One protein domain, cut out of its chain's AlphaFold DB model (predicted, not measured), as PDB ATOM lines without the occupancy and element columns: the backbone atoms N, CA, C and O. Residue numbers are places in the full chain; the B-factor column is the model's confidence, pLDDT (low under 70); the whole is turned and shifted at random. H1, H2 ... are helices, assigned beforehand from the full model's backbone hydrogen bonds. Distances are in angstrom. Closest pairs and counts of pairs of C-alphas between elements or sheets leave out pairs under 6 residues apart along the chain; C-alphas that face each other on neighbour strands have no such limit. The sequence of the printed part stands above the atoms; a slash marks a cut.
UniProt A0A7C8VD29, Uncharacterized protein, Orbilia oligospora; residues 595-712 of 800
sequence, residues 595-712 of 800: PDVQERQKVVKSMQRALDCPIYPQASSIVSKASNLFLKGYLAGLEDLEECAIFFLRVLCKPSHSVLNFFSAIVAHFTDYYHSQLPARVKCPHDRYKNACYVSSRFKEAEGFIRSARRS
ATOM      1  N   PRO A 595     229.754 229.299 227.112       71.56
ATOM      2  CA  PRO A 595     228.744 228.915 226.138       71.56
ATOM      3  C   PRO A 595     229.224 229.289 224.738       71.56
ATOM      4  O   PRO A 595     229.699 230.409 224.527       71.56
ATOM      5  N   ASP A 596     229.115 228.329 223.817       89.56
ATOM      6  CA  ASP A 596     229.486 228.494 222.414       89.56
ATOM      7  C   ASP A 596     228.833 229.753 221.820       89.56
ATOM      8  O   ASP A 596     227.753 230.175 222.248       89.56
ATOM      9  N   VAL A 597     229.470 230.345 220.809       91.88
ATOM     10  CA  VAL A 597     228.995 231.569 220.153       91.88
ATOM     11  C   VAL A 597     227.551 231.405 219.666       91.88
ATOM     12  O   VAL A 597     226.761 232.342 219.800       91.88
ATOM     13  N   GLN A 598     227.142 230.213 219.207       93.75
ATOM     14  CA  GLN A 598     225.749 229.960 218.825       93.75
ATOM     15  C   GLN A 598     224.793 229.997 220.023       93.75
ATOM     16  O   GLN A 598     223.708 230.569 219.916       93.75
ATOM     17  N   GLU A 599     225.166 229.422 221.171       92.12
ATOM     18  CA  GLU A 599     224.359 229.495 222.397       92.12
ATOM     19  C   GLU A 599     224.276 230.939 222.905       92.12
ATOM     20  O   GLU A 599     223.180 231.417 223.198       92.12
ATOM     21  N   ARG A 600     225.391 231.684 222.902       93.50
ATOM     22  CA  ARG A 600     225.401 233.119 223.239       93.50
ATOM     23  C   ARG A 600     224.454 233.915 222.345       93.50
ATOM     24  O   ARG A 600     223.692 234.754 222.826       93.50
ATOM     25  N   GLN A 601     224.438 233.608 221.050       95.50
ATOM     26  CA  GLN A 601     223.571 234.282 220.092       95.50
ATOM     27  C   GLN A 601     222.093 233.872 220.211       95.50
ATOM     28  O   GLN A 601     221.225 234.683 219.885       95.50
ATOM     29  N   LYS A 602     221.772 232.682 220.744       95.19
ATOM     30  CA  LYS A 602     220.396 232.330 221.156       95.19
ATOM     31  C   LYS A 602     219.936 233.177 222.343       95.19
ATOM     32  O   LYS A 602     218.838 233.727 222.268       95.19
ATOM     33  N   VAL A 603     220.777 233.341 223.377       94.44
ATOM     34  CA  VAL A 603     220.482 234.221 224.528       94.44
ATOM     35  C   VAL A 603     220.199 235.640 224.041       94.44
ATOM     36  O   VAL A 603     219.126 236.175 224.302       94.44
ATOM     37  N   VAL A 604     221.113 236.217 223.253       95.44
ATOM     38  CA  VAL A 604     220.977 237.574 222.700       95.44
ATOM     39  C   VAL A 604     219.707 237.732 221.869       95.44
ATOM     40  O   VAL A 604     218.948 238.666 222.101       95.44
ATOM     41  N   LYS A 605     219.408 236.793 220.960       96.06
ATOM     42  CA  LYS A 605     218.165 236.828 220.170       96.06
ATOM     43  C   LYS A 605     216.907 236.674 221.026       96.06
ATOM     44  O   LYS A 605     215.836 237.097 220.595       96.06
ATOM     45  N   SER A 606     216.978 236.019 222.186       95.88
ATOM     46  CA  SER A 606     215.855 235.923 223.129       95.88
ATOM     47  C   SER A 606     215.678 237.229 223.907       95.88
ATOM     48  O   SER A 606     214.575 237.769 223.927       95.88
ATOM     49  N   MET A 607     216.775 237.798 224.417       94.44
ATOM     50  CA  MET A 607     216.802 239.096 225.096       94.44
ATOM     51  C   MET A 607     216.303 240.220 224.188       94.44
ATOM     52  O   MET A 607     215.439 240.989 224.593       94.44
ATOM     53  N   GLN A 608     216.783 240.276 222.943       94.75
ATOM     54  CA  GLN A 608     216.312 241.221 221.931       94.75
ATOM     55  C   GLN A 608     214.799 241.103 221.732       94.75
ATOM     56  O   GLN A 608     214.093 242.074 221.960       94.75
ATOM     57  N   ARG A 609     214.266 239.913 221.425       94.25
ATOM     58  CA  ARG A 609     212.814 239.735 221.216       94.25
ATOM     59  C   ARG A 609     211.954 240.013 222.455       94.25
ATOM     60  O   ARG A 609     210.799 240.386 222.299       94.25
ATOM     61  N   ALA A 610     212.477 239.803 223.662       91.94
ATOM     62  CA  ALA A 610     211.732 240.028 224.902       91.94
ATOM     63  C   ALA A 610     211.763 241.489 225.383       91.94
ATOM     64  O   ALA A 610     210.840 241.924 226.072       91.94
ATOM     65  N   LEU A 611     212.824 242.233 225.052       90.69
ATOM     66  CA  LEU A 611     213.060 243.598 225.529       90.69
ATOM     67  C   LEU A 611     212.894 244.673 224.444       90.69
ATOM     68  O   LEU A 611     212.806 245.852 224.791       90.69
ATOM     69  N   ASP A 612     212.805 244.294 223.165       88.50
ATOM     70  CA  ASP A 612     212.426 245.175 222.054       88.50
ATOM     71  C   ASP A 612     210.937 245.533 222.149       88.50
ATOM     72  O   ASP A 612     210.050 244.917 221.557       88.50
ATOM     73  N   CYS A 613     210.655 246.508 223.007       83.19
ATOM     74  CA  CYS A 613     209.317 246.961 223.333       83.19
ATOM     75  C   CYS A 613     209.206 248.466 223.041       83.19
ATOM     76  O   CYS A 613     209.950 249.245 223.646       83.19
ATOM     77  N   PRO A 614     208.242 248.916 222.208       83.25
ATOM     78  CA  PRO A 614     208.070 250.332 221.851       83.25
ATOM     79  C   PRO A 614     207.886 251.289 223.041       83.25
ATOM     80  O   PRO A 614     208.075 252.494 222.910       83.25
ATOM     81  N   ILE A 615     207.525 250.757 224.214       81.56
ATOM     82  CA  ILE A 615     207.367 251.500 225.474       81.56
ATOM     83  C   ILE A 615     208.721 252.030 225.995       81.56
ATOM     84  O   ILE A 615     208.758 253.015 226.736       81.56
ATOM     85  N   TYR A 616     209.839 251.411 225.600       82.25
ATOM     86  CA  TYR A 616     211.187 251.735 226.067       82.25
ATOM     87  C   TYR A 616     212.115 252.021 224.874       82.25
ATOM     88  O   TYR A 616     212.921 251.169 224.510       82.25
ATOM     89  N   PRO A 617     212.087 253.225 224.270       78.06
ATOM     90  CA  PRO A 617     212.895 253.532 223.080       78.06
ATOM     91  C   PRO A 617     214.415 253.389 223.295       78.06
ATOM     92  O   PRO A 617     215.160 253.180 222.345       78.06
ATOM     93  N   GLN A 618     214.890 253.453 224.544       82.62
ATOM     94  CA  GLN A 618     216.299 253.235 224.897       82.62
ATOM     95  C   GLN A 618     216.671 251.747 225.074       82.62
ATOM     96  O   GLN A 618     217.858 251.426 225.142       82.62
ATOM     97  N   ALA A 619     215.692 250.833 225.120       86.94
ATOM     98  CA  ALA A 619     215.916 249.403 225.333       86.94
ATOM     99  C   ALA A 619     216.798 248.786 224.250       86.94
ATOM    100  O   ALA A 619     217.755 248.095 224.580       86.94
ATOM    101  N   SER A 620     216.531 249.086 222.976       88.94
ATOM    102  CA  SER A 620     217.314 248.563 221.849       88.94
ATOM    103  C   SER A 620     218.805 248.930 221.958       88.94
ATOM    104  O   SER A 620     219.667 248.075 221.772       88.94
ATOM    105  N   SER A 621     219.124 250.158 222.390       88.25
ATOM    106  CA  SER A 621     220.508 250.603 222.636       88.25
ATOM    107  C   SER A 621     221.172 249.841 223.794       88.25
ATOM    108  O   SER A 621     222.252 249.277 223.618       88.25
ATOM    109  N   ILE A 622     220.493 249.739 224.947       91.44
ATOM    110  CA  ILE A 622     220.949 248.979 226.130       91.44
ATOM    111  C   ILE A 622     221.224 247.511 225.772       91.44
ATOM    112  O   ILE A 622     222.289 246.969 226.070       91.44
ATOM    113  N   VAL A 623     220.254 246.881 225.110       92.75
ATOM    114  CA  VAL A 623     220.288 245.481 224.688       92.75
ATOM    115  C   VAL A 623     221.402 245.258 223.672       92.75
ATOM    116  O   VAL A 623     222.124 244.274 223.802       92.75
ATOM    117  N   SER A 624     221.585 246.154 222.700       92.06
ATOM    118  CA  SER A 624     222.650 246.057 221.694       92.06
ATOM    119  C   SER A 624     224.044 246.115 222.330       92.06
ATOM    120  O   SER A 624     224.838 245.196 222.128       92.06
ATOM    121  N   LYS A 625     224.309 247.106 223.199       89.81
ATOM    122  CA  LYS A 625     225.585 247.223 223.932       89.81
ATOM    123  C   LYS A 625     225.894 245.975 224.768       89.81
ATOM    124  O   LYS A 625     226.961 245.378 224.630       89.81
ATOM    125  N   ALA A 626     224.944 245.532 225.595       92.69
ATOM    126  CA  ALA A 626     225.122 244.343 226.434       92.69
ATOM    127  C   ALA A 626     225.323 243.069 225.586       92.69
ATOM    128  O   ALA A 626     226.178 242.233 225.890       92.69
ATOM    129  N   SER A 627     224.591 242.951 224.471       94.25
ATOM    130  CA  SER A 627     224.737 241.849 223.512       94.25
ATOM    131  C   SER A 627     226.123 241.811 222.876       94.25
ATOM    132  O   SER A 627     226.700 240.731 222.786       94.25
ATOM    133  N   ASN A 628     226.674 242.954 222.458       90.00
ATOM    134  CA  ASN A 628     228.006 243.028 221.855       90.00
ATOM    135  C   ASN A 628     229.080 242.504 222.811       90.00
ATOM    136  O   ASN A 628     229.863 241.633 222.432       90.00
ATOM    137  N   LEU A 629     229.082 242.973 224.062       87.38
ATOM    138  CA  LEU A 629     230.032 242.531 225.091       87.38
ATOM    139  C   LEU A 629     229.930 241.019 225.359       87.38
ATOM    140  O   LEU A 629     230.945 240.329 225.484       87.38
ATOM    141  N   PHE A 630     228.712 240.470 225.394       93.31
ATOM    142  CA  PHE A 630     228.496 239.036 225.594       93.31
ATOM    143  C   PHE A 630     228.849 238.188 224.363       93.31
ATOM    144  O   PHE A 630     229.434 237.116 224.520       93.31
ATOM    145  N   LEU A 631     228.576 238.650 223.138       92.81
ATOM    146  CA  LEU A 631     228.958 237.944 221.904       92.81
ATOM    147  C   LEU A 631     230.472 237.952 221.671       92.81
ATOM    148  O   LEU A 631     231.016 236.936 221.246       92.81
ATOM    149  N   LYS A 632     231.158 239.048 222.014       88.56
ATOM    150  CA  LYS A 632     232.630 239.142 222.003       88.56
ATOM    151  C   LYS A 632     233.301 238.302 223.106       88.56
ATOM    152  O   LYS A 632     234.518 238.148 223.104       88.56
ATOM    153  N   GLY A 633     232.521 237.733 224.030       89.75
ATOM    154  CA  GLY A 633     233.013 236.858 225.095       89.75
ATOM    155  C   GLY A 633     233.592 237.588 226.310       89.75
ATOM    156  O   GLY A 633     234.303 236.957 227.089       89.75
ATOM    157  N   TYR A 634     233.304 238.884 226.480       85.31
ATOM    158  CA  TYR A 634     233.772 239.674 227.630       85.31
ATOM    159  C   TYR A 634     232.935 239.450 228.891       85.31
ATOM    160  O   TYR A 634     233.422 239.614 230.003       85.31
ATOM    161  N   LEU A 635     231.680 239.042 228.716       89.19
ATOM    162  CA  LEU A 635     230.778 238.649 229.797       89.19
ATOM    163  C   LEU A 635     230.723 237.114 229.826       89.19
ATOM    164  O   LEU A 635     230.429 236.487 228.801       89.19
ATOM    165  N   ALA A 636     231.066 236.488 230.951       88.75
ATOM    166  CA  ALA A 636     231.294 235.046 231.014       88.75
ATOM    167  C   ALA A 636     229.974 234.261 230.994       88.75
ATOM    168  O   ALA A 636     229.846 233.309 230.215       88.75
ATOM    169  N   GLY A 637     228.991 234.691 231.787       90.00
ATOM    170  CA  GLY A 637     227.707 234.021 231.986       90.00
ATOM    171  C   GLY A 637     226.469 234.900 231.777       90.00
ATOM    172  O   GLY A 637     226.535 236.059 231.374       90.00
ATOM    173  N   LEU A 638     225.305 234.302 232.051       92.62
ATOM    174  CA  LEU A 638     223.997 234.956 231.934       92.62
ATOM    175  C   LEU A 638     223.825 236.094 232.956       92.62
ATOM    176  O   LEU A 638     223.239 237.123 232.639       92.62
ATOM    177  N   GLU A 639     224.375 235.910 234.159       91.19
ATOM    178  CA  GLU A 639     224.327 236.892 235.246       91.19
ATOM    179  C   GLU A 639     225.126 238.160 234.910       91.19
ATOM    180  O   GLU A 639     224.624 239.265 235.107       91.19
ATOM    181  N   ASP A 640     226.314 238.014 234.314       88.75
ATOM    182  CA  ASP A 640     227.127 239.149 233.855       88.75
ATOM    183  C   ASP A 640     226.387 239.971 232.789       88.75
ATOM    184  O   ASP A 640     226.451 241.200 232.782       88.75
ATOM    185  N   LEU A 641     225.656 239.293 231.896       93.69
ATOM    186  CA  LEU A 641     224.836 239.939 230.875       93.69
ATOM    187  C   LEU A 641     223.624 240.669 231.482       93.69
ATOM    188  O   LEU A 641     223.321 241.784 231.051       93.69
ATOM    189  N   GLU A 642     222.961 240.096 232.491       94.75
ATOM    190  CA  GLU A 642     221.887 240.781 233.223       94.75
ATOM    191  C   GLU A 642     222.413 242.028 233.949       94.75
ATOM    192  O   GLU A 642     221.856 243.117 233.780       94.75
ATOM    193  N   GLU A 643     223.488 241.896 234.732       90.25
ATOM    194  CA  GLU A 643     224.083 243.015 235.473       90.25
ATOM    195  C   GLU A 643     224.593 244.106 234.524       90.25
ATOM    196  O   GLU A 643     224.408 245.291 234.804       90.25
ATOM    197  N   CYS A 644     225.147 243.739 233.364       89.25
ATOM    198  CA  CYS A 644     225.549 244.678 232.320       89.25
ATOM    199  C   CYS A 644     224.349 245.432 231.708       89.25
ATOM    200  O   CYS A 644     224.369 246.661 231.610       89.25
ATOM    201  N   ALA A 645     223.258 244.734 231.371       92.12
ATOM    202  CA  ALA A 645     222.037 245.371 230.867       92.12
ATOM    203  C   ALA A 645     221.390 246.300 231.915       92.12
ATOM    204  O   ALA A 645     220.938 247.402 231.592       92.12
ATOM    205  N   ILE A 646     221.388 245.894 233.188       90.31
ATOM    206  CA  ILE A 646     220.913 246.704 234.321       90.31
ATOM    207  C   ILE A 646     221.828 247.895 234.597       90.31
ATOM    208  O   ILE A 646     221.337 248.972 234.950       90.31
ATOM    209  N   PHE A 647     223.138 247.739 234.420       85.75
ATOM    210  CA  PHE A 647     224.091 248.836 234.487       85.75
ATOM    211  C   PHE A 647     223.765 249.880 233.417       85.75
ATOM    212  O   PHE A 647     223.452 251.012 233.781       85.75
ATOM    213  N   PHE A 648     223.697 249.505 232.135       85.31
ATOM    214  CA  PHE A 648     223.331 250.432 231.053       85.31
ATOM    215  C   PHE A 648     221.953 251.075 231.248       85.31
ATOM    216  O   PHE A 648     221.805 252.271 231.001       85.31
ATOM    217  N   LEU A 649     220.964 250.347 231.775       87.44
ATOM    218  CA  LEU A 649     219.678 250.923 232.187       87.44
ATOM    219  C   LEU A 649     219.845 252.026 233.249       87.44
ATOM    220  O   LEU A 649     219.233 253.088 233.133       87.44
ATOM    221  N   ARG A 650     220.687 251.811 234.266       83.50
ATOM    222  CA  ARG A 650     220.994 252.827 235.291       83.50
ATOM    223  C   ARG A 650     221.748 254.030 234.714       83.50
ATOM    224  O   ARG A 650     221.539 255.130 235.222       83.50
ATOM    225  N   VAL A 651     222.594 253.842 233.693       76.75
ATOM    226  CA  VAL A 651     223.356 254.924 233.027       76.75
ATOM    227  C   VAL A 651     222.471 255.770 232.110       76.75
ATOM    228  O   VAL A 651     222.492 256.998 232.177       76.75
ATOM    229  N   LEU A 652     221.731 255.116 231.211       78.38
ATOM    230  CA  LEU A 652     221.129 255.755 230.040       78.38
ATOM    231  C   LEU A 652     219.724 256.307 230.318       78.38
ATOM    232  O   LEU A 652     219.323 257.299 229.701       78.38
ATOM    233  N   CYS A 653     218.987 255.718 231.264       79.62
ATOM    234  CA  CYS A 653     217.619 256.123 231.564       79.62
ATOM    235  C   CYS A 653     217.533 257.067 232.771       79.62
ATOM    236  O   CYS A 653     217.945 256.735 233.884       79.62
ATOM    237  N   LYS A 654     216.864 258.216 232.597       74.81
ATOM    238  CA  LYS A 654     216.490 259.082 233.729       74.81
ATOM    239  C   LYS A 654     215.520 258.341 234.673       74.81
ATOM    240  O   LYS A 654     214.595 257.678 234.191       74.81
ATOM    241  N   PRO A 655     215.679 258.469 236.006       69.31
ATOM    242  CA  PRO A 655     214.903 257.721 236.994       69.31
ATOM    243  C   PRO A 655     213.406 258.054 236.908       69.31
ATOM    244  O   PRO A 655     212.938 259.090 237.376       69.31
ATOM    245  N   SER A 656     212.647 257.131 236.325       77.31
ATOM    246  CA  SER A 656     211.204 257.225 236.087       77.31
ATOM    247  C   SER A 656     210.527 255.895 236.431       77.31
ATOM    248  O   SER A 656     211.198 254.894 236.683       77.31
ATOM    249  N   HIS A 657     209.190 255.848 236.441       77.44
ATOM    250  CA  HIS A 657     208.478 254.575 236.633       77.44
ATOM    251  C   HIS A 657     208.788 253.568 235.507       77.44
ATOM    252  O   HIS A 657     208.832 252.361 235.748       77.44
ATOM    253  N   SER A 658     209.081 254.063 234.301       82.31
ATOM    254  CA  SER A 658     209.498 253.253 233.155       82.31
ATOM    255  C   SER A 658     210.801 252.490 233.421       82.31
ATOM    256  O   SER A 658     210.923 251.352 232.984       82.31
ATOM    257  N   VAL A 659     211.732 253.054 234.204       85.81
ATOM    258  CA  VAL A 659     212.977 252.365 234.603       85.81
ATOM    259  C   VAL A 659     212.687 251.146 235.474       85.81
ATOM    260  O   VAL A 659     213.300 250.105 235.263       85.81
ATOM    261  N   LEU A 660     211.731 251.231 236.411       89.06
ATOM    262  CA  LEU A 660     211.361 250.064 237.222       89.06
ATOM    263  C   LEU A 660     210.765 248.969 236.345       89.06
ATOM    264  O   LEU A 660     211.139 247.809 236.475       89.06
ATOM    265  N   ASN A 661     209.858 249.339 235.442       89.25
ATOM    266  CA  ASN A 661     209.187 248.382 234.573       89.25
ATOM    267  C   ASN A 661     210.174 247.719 233.595       89.25
ATOM    268  O   ASN A 661     210.081 246.516 233.370       89.25
ATOM    269  N   PHE A 662     211.153 248.461 233.064       91.31
ATOM    270  CA  PHE A 662     212.178 247.885 232.194       91.31
ATOM    271  C   PHE A 662     213.190 247.026 232.969       91.31
ATOM    272  O   PHE A 662     213.500 245.924 232.531       91.31
ATOM    273  N   PHE A 663     213.610 247.438 234.173       93.06
ATOM    274  CA  PHE A 663     214.394 246.586 235.083       93.06
ATOM    275  C   PHE A 663     213.652 245.274 235.382       93.06
ATOM    276  O   PHE A 663     214.233 244.193 235.339       93.06
ATOM    277  N   SER A 664     212.346 245.372 235.643       91.56
ATOM    278  CA  SER A 664     211.465 244.227 235.892       91.56
ATOM    279  C   SER A 664     211.423 243.285 234.691       91.56
ATOM    280  O   SER A 664     211.511 242.075 234.871       91.56
ATOM    281  N   ALA A 665     211.324 243.835 233.475       92.81
ATOM    282  CA  ALA A 665     211.349 243.070 232.234       92.81
ATOM    283  C   ALA A 665     212.697 242.362 232.022       92.81
ATOM    284  O   ALA A 665     212.695 241.185 231.673       92.81
ATOM    285  N   ILE A 666     213.827 243.028 232.302       93.38
ATOM    286  CA  ILE A 666     215.168 242.421 232.250       93.38
ATOM    287  C   ILE A 666     215.251 241.220 233.206       93.38
ATOM    288  O   ILE A 666     215.473 240.098 232.755       93.38
ATOM    289  N   VAL A 667     215.012 241.419 234.508       95.00
ATOM    290  CA  VAL A 667     215.139 240.347 235.518       95.00
ATOM    291  C   VAL A 667     214.157 239.202 235.260       95.00
ATOM    292  O   VAL A 667     214.521 238.030 235.390       95.00
ATOM    293  N   ALA A 668     212.914 239.515 234.878       93.62
ATOM    294  CA  ALA A 668     211.917 238.505 234.538       93.62
ATOM    295  C   ALA A 668     212.323 237.709 233.291       93.62
ATOM    296  O   ALA A 668     212.208 236.485 233.307       93.62
ATOM    297  N   HIS A 669     212.845 238.369 232.251       94.38
ATOM    298  CA  HIS A 669     213.332 237.694 231.051       94.38
ATOM    299  C   HIS A 669     214.499 236.754 231.361       94.38
ATOM    300  O   HIS A 669     214.452 235.589 230.971       94.38
ATOM    301  N   PHE A 670     215.521 237.222 232.082       94.69
ATOM    302  CA  PHE A 670     216.680 236.389 232.409       94.69
ATOM    303  C   PHE A 670     216.321 235.212 233.313       94.69
ATOM    304  O   PHE A 670     216.784 234.098 233.071       94.69
ATOM    305  N   THR A 671     215.427 235.422 234.281       94.94
ATOM    306  CA  THR A 671     214.912 234.342 235.132       94.94
ATOM    307  C   THR A 671     214.094 233.330 234.325       94.94
ATOM    308  O   THR A 671     214.323 232.127 234.453       94.94
ATOM    309  N   ASP A 672     213.173 233.780 233.464       94.75
ATOM    310  CA  ASP A 672     212.402 232.873 232.608       94.75
ATOM    311  C   ASP A 672     213.320 232.096 231.661       94.75
ATOM    312  O   ASP A 672     213.289 230.870 231.670       94.75
ATOM    313  N   TYR A 673     214.206 232.779 230.930       94.62
ATOM    314  CA  TYR A 673     215.156 232.148 230.014       94.62
ATOM    315  C   TYR A 673     216.031 231.117 230.735       94.62
ATOM    316  O   TYR A 673     216.235 230.010 230.226       94.62
ATOM    317  N   TYR A 674     216.503 231.438 231.943       95.00
ATOM    318  CA  TYR A 674     217.262 230.517 232.781       95.00
ATOM    319  C   TYR A 674     216.480 229.239 233.102       95.00
ATOM    320  O   TYR A 674     217.043 228.142 233.053       95.00
ATOM    321  N   HIS A 675     215.192 229.335 233.429       94.00
ATOM    322  CA  HIS A 675     214.381 228.163 233.758       94.00
ATOM    323  C   HIS A 675     213.890 227.404 232.516       94.00
ATOM    324  O   HIS A 675     214.012 226.177 232.501       94.00
ATOM    325  N   SER A 676     213.402 228.106 231.489       95.69
ATOM    326  CA  SER A 676     212.675 227.556 230.336       95.69
ATOM    327  C   SER A 676     213.563 227.146 229.155       95.69
ATOM    328  O   SER A 676     213.322 226.100 228.555       95.69
ATOM    329  N   GLN A 677     214.589 227.936 228.820       94.88
ATOM    330  CA  GLN A 677     215.329 227.820 227.551       94.88
ATOM    331  C   GLN A 677     216.805 227.439 227.716       94.88
ATOM    332  O   GLN A 677     217.355 226.756 226.851       94.88
ATOM    333  N   LEU A 678     217.461 227.851 228.803       91.38
ATOM    334  CA  LEU A 678     218.883 227.576 229.011       91.38
ATOM    335  C   LEU A 678     219.121 226.054 229.163       91.38
ATOM    336  O   LEU A 678     218.524 225.436 230.054       91.38
ATOM    337  N   PRO A 679     219.989 225.419 228.348       91.25
ATOM    338  CA  PRO A 679     220.224 223.978 228.430       91.25
ATOM    339  C   PRO A 679     220.802 223.561 229.787       91.25
ATOM    340  O   PRO A 679     221.693 224.222 230.315       91.25
ATOM    341  N   ALA A 680     220.360 222.422 230.330       90.62
ATOM    342  CA  ALA A 680     220.772 221.953 231.661       90.62
ATOM    343  C   ALA A 680     222.303 221.839 231.838       90.62
ATOM    344  O   ALA A 680     222.808 222.135 232.915       90.62
ATOM    345  N   ARG A 681     223.038 221.499 230.768       88.62
ATOM    346  CA  ARG A 681     224.514 221.437 230.736       88.62
ATOM    347  C   ARG A 681     225.228 222.779 230.974       88.62
ATOM    348  O   ARG A 681     226.410 222.772 231.278       88.62
ATOM    349  N   VAL A 682     224.530 223.907 230.809       86.44
ATOM    350  CA  VAL A 682     225.071 225.271 230.991       86.44
ATOM    351  C   VAL A 682     224.725 225.827 232.386       86.44
ATOM    352  O   VAL A 682     225.265 226.850 232.791       86.44
ATOM    353  N   LYS A 683     223.843 225.163 233.149       90.62
ATOM    354  CA  LYS A 683     223.399 225.614 234.479       90.62
ATOM    355  C   LYS A 683     224.401 225.203 235.563       90.62
ATOM    356  O   LYS A 683     224.483 224.023 235.910       90.62
ATOM    357  N   CYS A 684     225.095 226.158 236.171       85.69
ATOM    358  CA  CYS A 684     225.967 225.918 237.319       85.69
ATOM    359  C   CYS A 684     225.140 225.639 238.595       85.69
ATOM    360  O   CYS A 684     224.089 226.249 238.818       85.69
ATOM    361  N   PRO A 685     225.564 224.732 239.498       84.38
ATOM    362  CA  PRO A 685     225.003 224.595 240.850       84.38
ATOM    363  C   PRO A 685     224.840 225.916 241.619       84.38
ATOM    364  O   PRO A 685     223.891 226.034 242.390       84.38
ATOM    365  N   HIS A 686     225.705 226.897 241.356       86.69
ATOM    366  CA  HIS A 686     225.812 228.161 242.088       86.69
ATOM    367  C   HIS A 686     225.073 229.351 241.442       86.69
ATOM    368  O   HIS A 686     225.119 230.448 241.994       86.69
ATOM    369  N   ASP A 687     224.384 229.158 240.308       88.44
ATOM    370  CA  ASP A 687     223.653 230.236 239.621       88.44
ATOM    371  C   ASP A 687     222.616 230.894 240.542       88.44
ATOM    372  O   ASP A 687     221.721 230.219 241.069       88.44
ATOM    373  N   ARG A 688     222.659 232.228 240.676       91.06
ATOM    374  CA  ARG A 688     221.726 232.958 241.555       91.06
ATOM    375  C   ARG A 688     220.256 232.774 241.162       91.06
ATOM    376  O   ARG A 688     219.401 232.746 242.045       91.06
ATOM    377  N   TYR A 689     219.977 232.538 239.879       91.50
ATOM    378  CA  TYR A 689     218.648 232.217 239.344       91.50
ATOM    379  C   TYR A 689     217.985 230.979 239.976       91.50
ATOM    380  O   TYR A 689     216.765 230.860 239.951       91.50
ATOM    381  N   LYS A 690     218.744 230.062 240.595       89.69
ATOM    382  CA  LYS A 690     218.165 228.922 241.335       89.69
ATOM    383  C   LYS A 690     217.475 229.330 242.636       89.69
ATOM    384  O   LYS A 690     216.664 228.568 243.163       89.69
ATOM    385  N   ASN A 691     217.791 230.503 243.177       92.31
ATOM    386  CA  ASN A 691     217.174 230.999 244.394       92.31
ATOM    387  C   ASN A 691     215.794 231.591 244.073       92.31
ATOM    388  O   ASN A 691     215.697 232.640 243.446       92.31
ATOM    389  N   ALA A 692     214.719 230.973 244.572       88.12
ATOM    390  CA  ALA A 692     213.347 231.460 244.384       88.12
ATOM    391  C   ALA A 692     213.117 232.901 244.901       88.12
ATOM    392  O   ALA A 692     212.186 233.582 244.470       88.12
ATOM    393  N   CYS A 693     213.974 233.395 245.801       92.44
ATOM    394  CA  CYS A 693     213.951 234.774 246.286       92.44
ATOM    395  C   CYS A 693     214.767 235.756 245.423       92.44
ATOM    396  O   CYS A 693     214.722 236.952 245.712       92.44
ATOM    397  N   TYR A 694     215.498 235.300 244.395       92.38
ATOM    398  CA  TYR A 694     216.381 236.131 243.561       92.38
ATOM    399  C   TYR A 694     215.636 237.316 242.950       92.38
ATOM    400  O   TYR A 694     215.981 238.465 243.226       92.38
ATOM    401  N   VAL A 695     214.552 237.032 242.222       89.69
ATOM    402  CA  VAL A 695     213.678 238.037 241.600       89.69
ATOM    403  C   VAL A 695     213.240 239.066 242.646       89.69
ATOM    404  O   VAL A 695     213.569 240.245 242.542       89.69
ATOM    405  N   SER A 696     212.603 238.616 243.729       89.69
ATOM    406  CA  SER A 696     212.153 239.472 244.836       89.69
ATOM    407  C   SER A 696     213.272 240.299 245.489       89.69
ATOM    408  O   SER A 696     213.004 241.378 246.019       89.69
ATOM    409  N   SER A 697     214.518 239.818 245.474       92.62
ATOM    410  CA  SER A 697     215.692 240.550 245.962       92.62
ATOM    411  C   SER A 697     216.113 241.655 244.986       92.62
ATOM    412  O   SER A 697     216.257 242.810 245.390       92.62
ATOM    413  N   ARG A 698     216.212 241.340 243.687       90.31
ATOM    414  CA  ARG A 698     216.553 242.297 242.618       90.31
ATOM    415  C   ARG A 698     215.509 243.405 242.481       90.31
ATOM    416  O   ARG A 698     215.860 244.576 242.365       90.31
ATOM    417  N   PHE A 699     214.223 243.076 242.605       88.38
ATOM    418  CA  PHE A 699     213.146 244.072 242.658       88.38
ATOM    419  C   PHE A 699     213.317 245.054 243.833       88.38
ATOM    420  O   PHE A 699     213.205 246.265 243.641       88.38
ATOM    421  N   LYS A 700     213.660 244.568 245.036       90.69
ATOM    422  CA  LYS A 700     213.952 245.433 246.198       90.69
ATOM    423  C   LYS A 700     215.185 246.316 245.974       90.69
ATOM    424  O   LYS A 700     215.199 247.457 246.435       90.69
ATOM    425  N   GLU A 701     216.192 245.821 245.259       87.38
ATOM    426  CA  GLU A 701     217.368 246.600 244.857       87.38
ATOM    427  C   GLU A 701     216.981 247.759 243.916       87.38
ATOM    428  O   GLU A 701     217.362 248.907 244.158       87.38
ATOM    429  N   ALA A 702     216.155 247.496 242.896       84.44
ATOM    430  CA  ALA A 702     215.665 248.512 241.958       84.44
ATOM    431  C   ALA A 702     214.717 249.534 242.599       84.44
ATOM    432  O   ALA A 702     214.844 250.740 242.356       84.44
ATOM    433  N   GLU A 703     213.807 249.096 243.473       86.50
ATOM    434  CA  GLU A 703     213.033 250.014 244.313       86.50
ATOM    435  C   GLU A 703     213.949 250.885 245.175       86.50
ATOM    436  O   GLU A 703     213.707 252.085 245.319       86.50
ATOM    437  N   GLY A 704     215.007 250.292 245.738       86.62
ATOM    438  CA  GLY A 704     216.053 250.991 246.470       86.62
ATOM    439  C   GLY A 704     216.697 252.084 245.621       86.62
ATOM    440  O   GLY A 704     216.742 253.238 246.055       86.62
ATOM    441  N   PHE A 705     217.121 251.762 244.398       79.38
ATOM    442  CA  PHE A 705     217.687 252.710 243.434       79.38
ATOM    443  C   PHE A 705     216.730 253.879 243.135       79.38
ATOM    444  O   PHE A 705     217.097 255.039 243.320       79.38
ATOM    445  N   ILE A 706     215.466 253.612 242.795       81.06
ATOM    446  CA  ILE A 706     214.490 254.672 242.466       81.06
ATOM    447  C   ILE A 706     214.127 255.518 243.692       81.06
ATOM    448  O   ILE A 706     214.038 256.744 243.604       81.06
ATOM    449  N   ARG A 707     213.953 254.892 244.862       84.31
ATOM    450  CA  ARG A 707     213.715 255.593 246.136       84.31
ATOM    451  C   ARG A 707     214.900 256.477 246.524       84.31
ATOM    452  O   ARG A 707     214.699 257.492 247.185       84.31
ATOM    453  N   SER A 708     216.109 256.105 246.106       75.81
ATOM    454  CA  SER A 708     217.325 256.902 246.278       75.81
ATOM    455  C   SER A 708     217.334 258.101 245.337       75.81
ATOM    456  O   SER A 708     217.429 259.229 245.810       75.81
ATOM    457  N   ALA A 709     217.121 257.879 244.038       70.25
ATOM    458  CA  ALA A 709     217.069 258.940 243.035       70.25
ATOM    459  C   ALA A 709     216.011 260.015 243.357       70.25
ATOM    460  O   ALA A 709     216.289 261.210 243.279       70.25
ATOM    461  N   ARG A 710     214.821 259.606 243.825       78.12
ATOM    462  CA  ARG A 710     213.760 260.532 244.272       78.12
ATOM    463  C   ARG A 710     214.137 261.389 245.487       78.12
ATOM    464  O   ARG A 710     213.509 262.419 245.685       78.12
ATOM    465  N   ARG A 711     215.101 260.970 246.315       77.62
ATOM    466  CA  ARG A 711     215.584 261.759 247.467       77.62
ATOM    467  C   ARG A 711     216.673 262.758 247.080       77.62
ATOM    468  O   ARG A 711     216.818 263.759 247.767       77.62
ATOM    469  N   SER A 712     217.416 262.485 246.007       60.84
ATOM    470  CA  SER A 712     218.449 263.382 245.478       60.84
ATOM    471  C   SER A 712     217.870 264.527 244.640       60.84
ATOM    472  O   SER A 712     218.469 265.595 244.569       60.84
TER     473      SER A 712
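Overview. This is residues 595 to 712 of the 800 residues of an uncharacterized protein of Orbilia oligospora (UniProt A0A7C8VD29). Two helical hairpins, H1 with H2 and H3 with H4, pack layer on layer as an up-and-down bundle of four helices, each running against the one before it. H5 packs along H4 on the side away from H1 and H2, and a long loop at one end joins H4 to H5. The printed part has 118 residues with five named helices, H1 to H5 in order, and no named strand; the class is all helix. It is compact, with a radius of gyration of the C-alphas of 14.0 A, and spans 44 by 29 by 23 A.

Arrangement. H1, residues 597 to 611, touches H2, residues 619 to 631, opposite ways at a shallow tilt of 11 degrees; their closest C-alphas, of Val 604 and Ser 627, are 5.8 A apart. H2 touches H3, residues 638 to 652, at a steep tilt of 39 degrees, closest at the C-alphas of Ala 626 and Ala 645, 5.5 A. H3 touches H4, residues 657 to 676, at a shallow tilt of 10 degrees, closest at the C-alphas of Ile 646 and Phe 663, 6.6 A. H4 is the hub: it also touches H1, at a steep tilt of 41 degrees, with the C-alphas of Ala 610 and His 669 closest at 6.8 A. H4 touches H5, residues 694 to 712, opposite ways at a shallow tilt of 15 degrees, with the C-alphas of Leu 660 and Ala 702 closest at 6.6 A. H5 is apart from H1, H2 and H3. Every O i to N i+4 pair is within hydrogen-bond range in H1, H2, H3 and H4, and 14 of 15 in H5.

Along the chain. H1 begins at C-alpha 597 (228.995, 231.569, 220.153) and is 20.7 A long; H2 is 17.7 A and H3 21.1 A. H4 is 28.1 A long, and H5 is 27.4 A, ending at C-alpha 712 (218.449, 263.382, 245.478).

Size, cuts and confidence. The C-alphas farthest apart, of Arg 681 and Ser 712, are 44.9 A apart. The printed part has no cut, and the link from H4 to H5, residues 677 to 693, is long. The mean pLDDT of the printed part is 88.4; residues 655 and 712 are under 70.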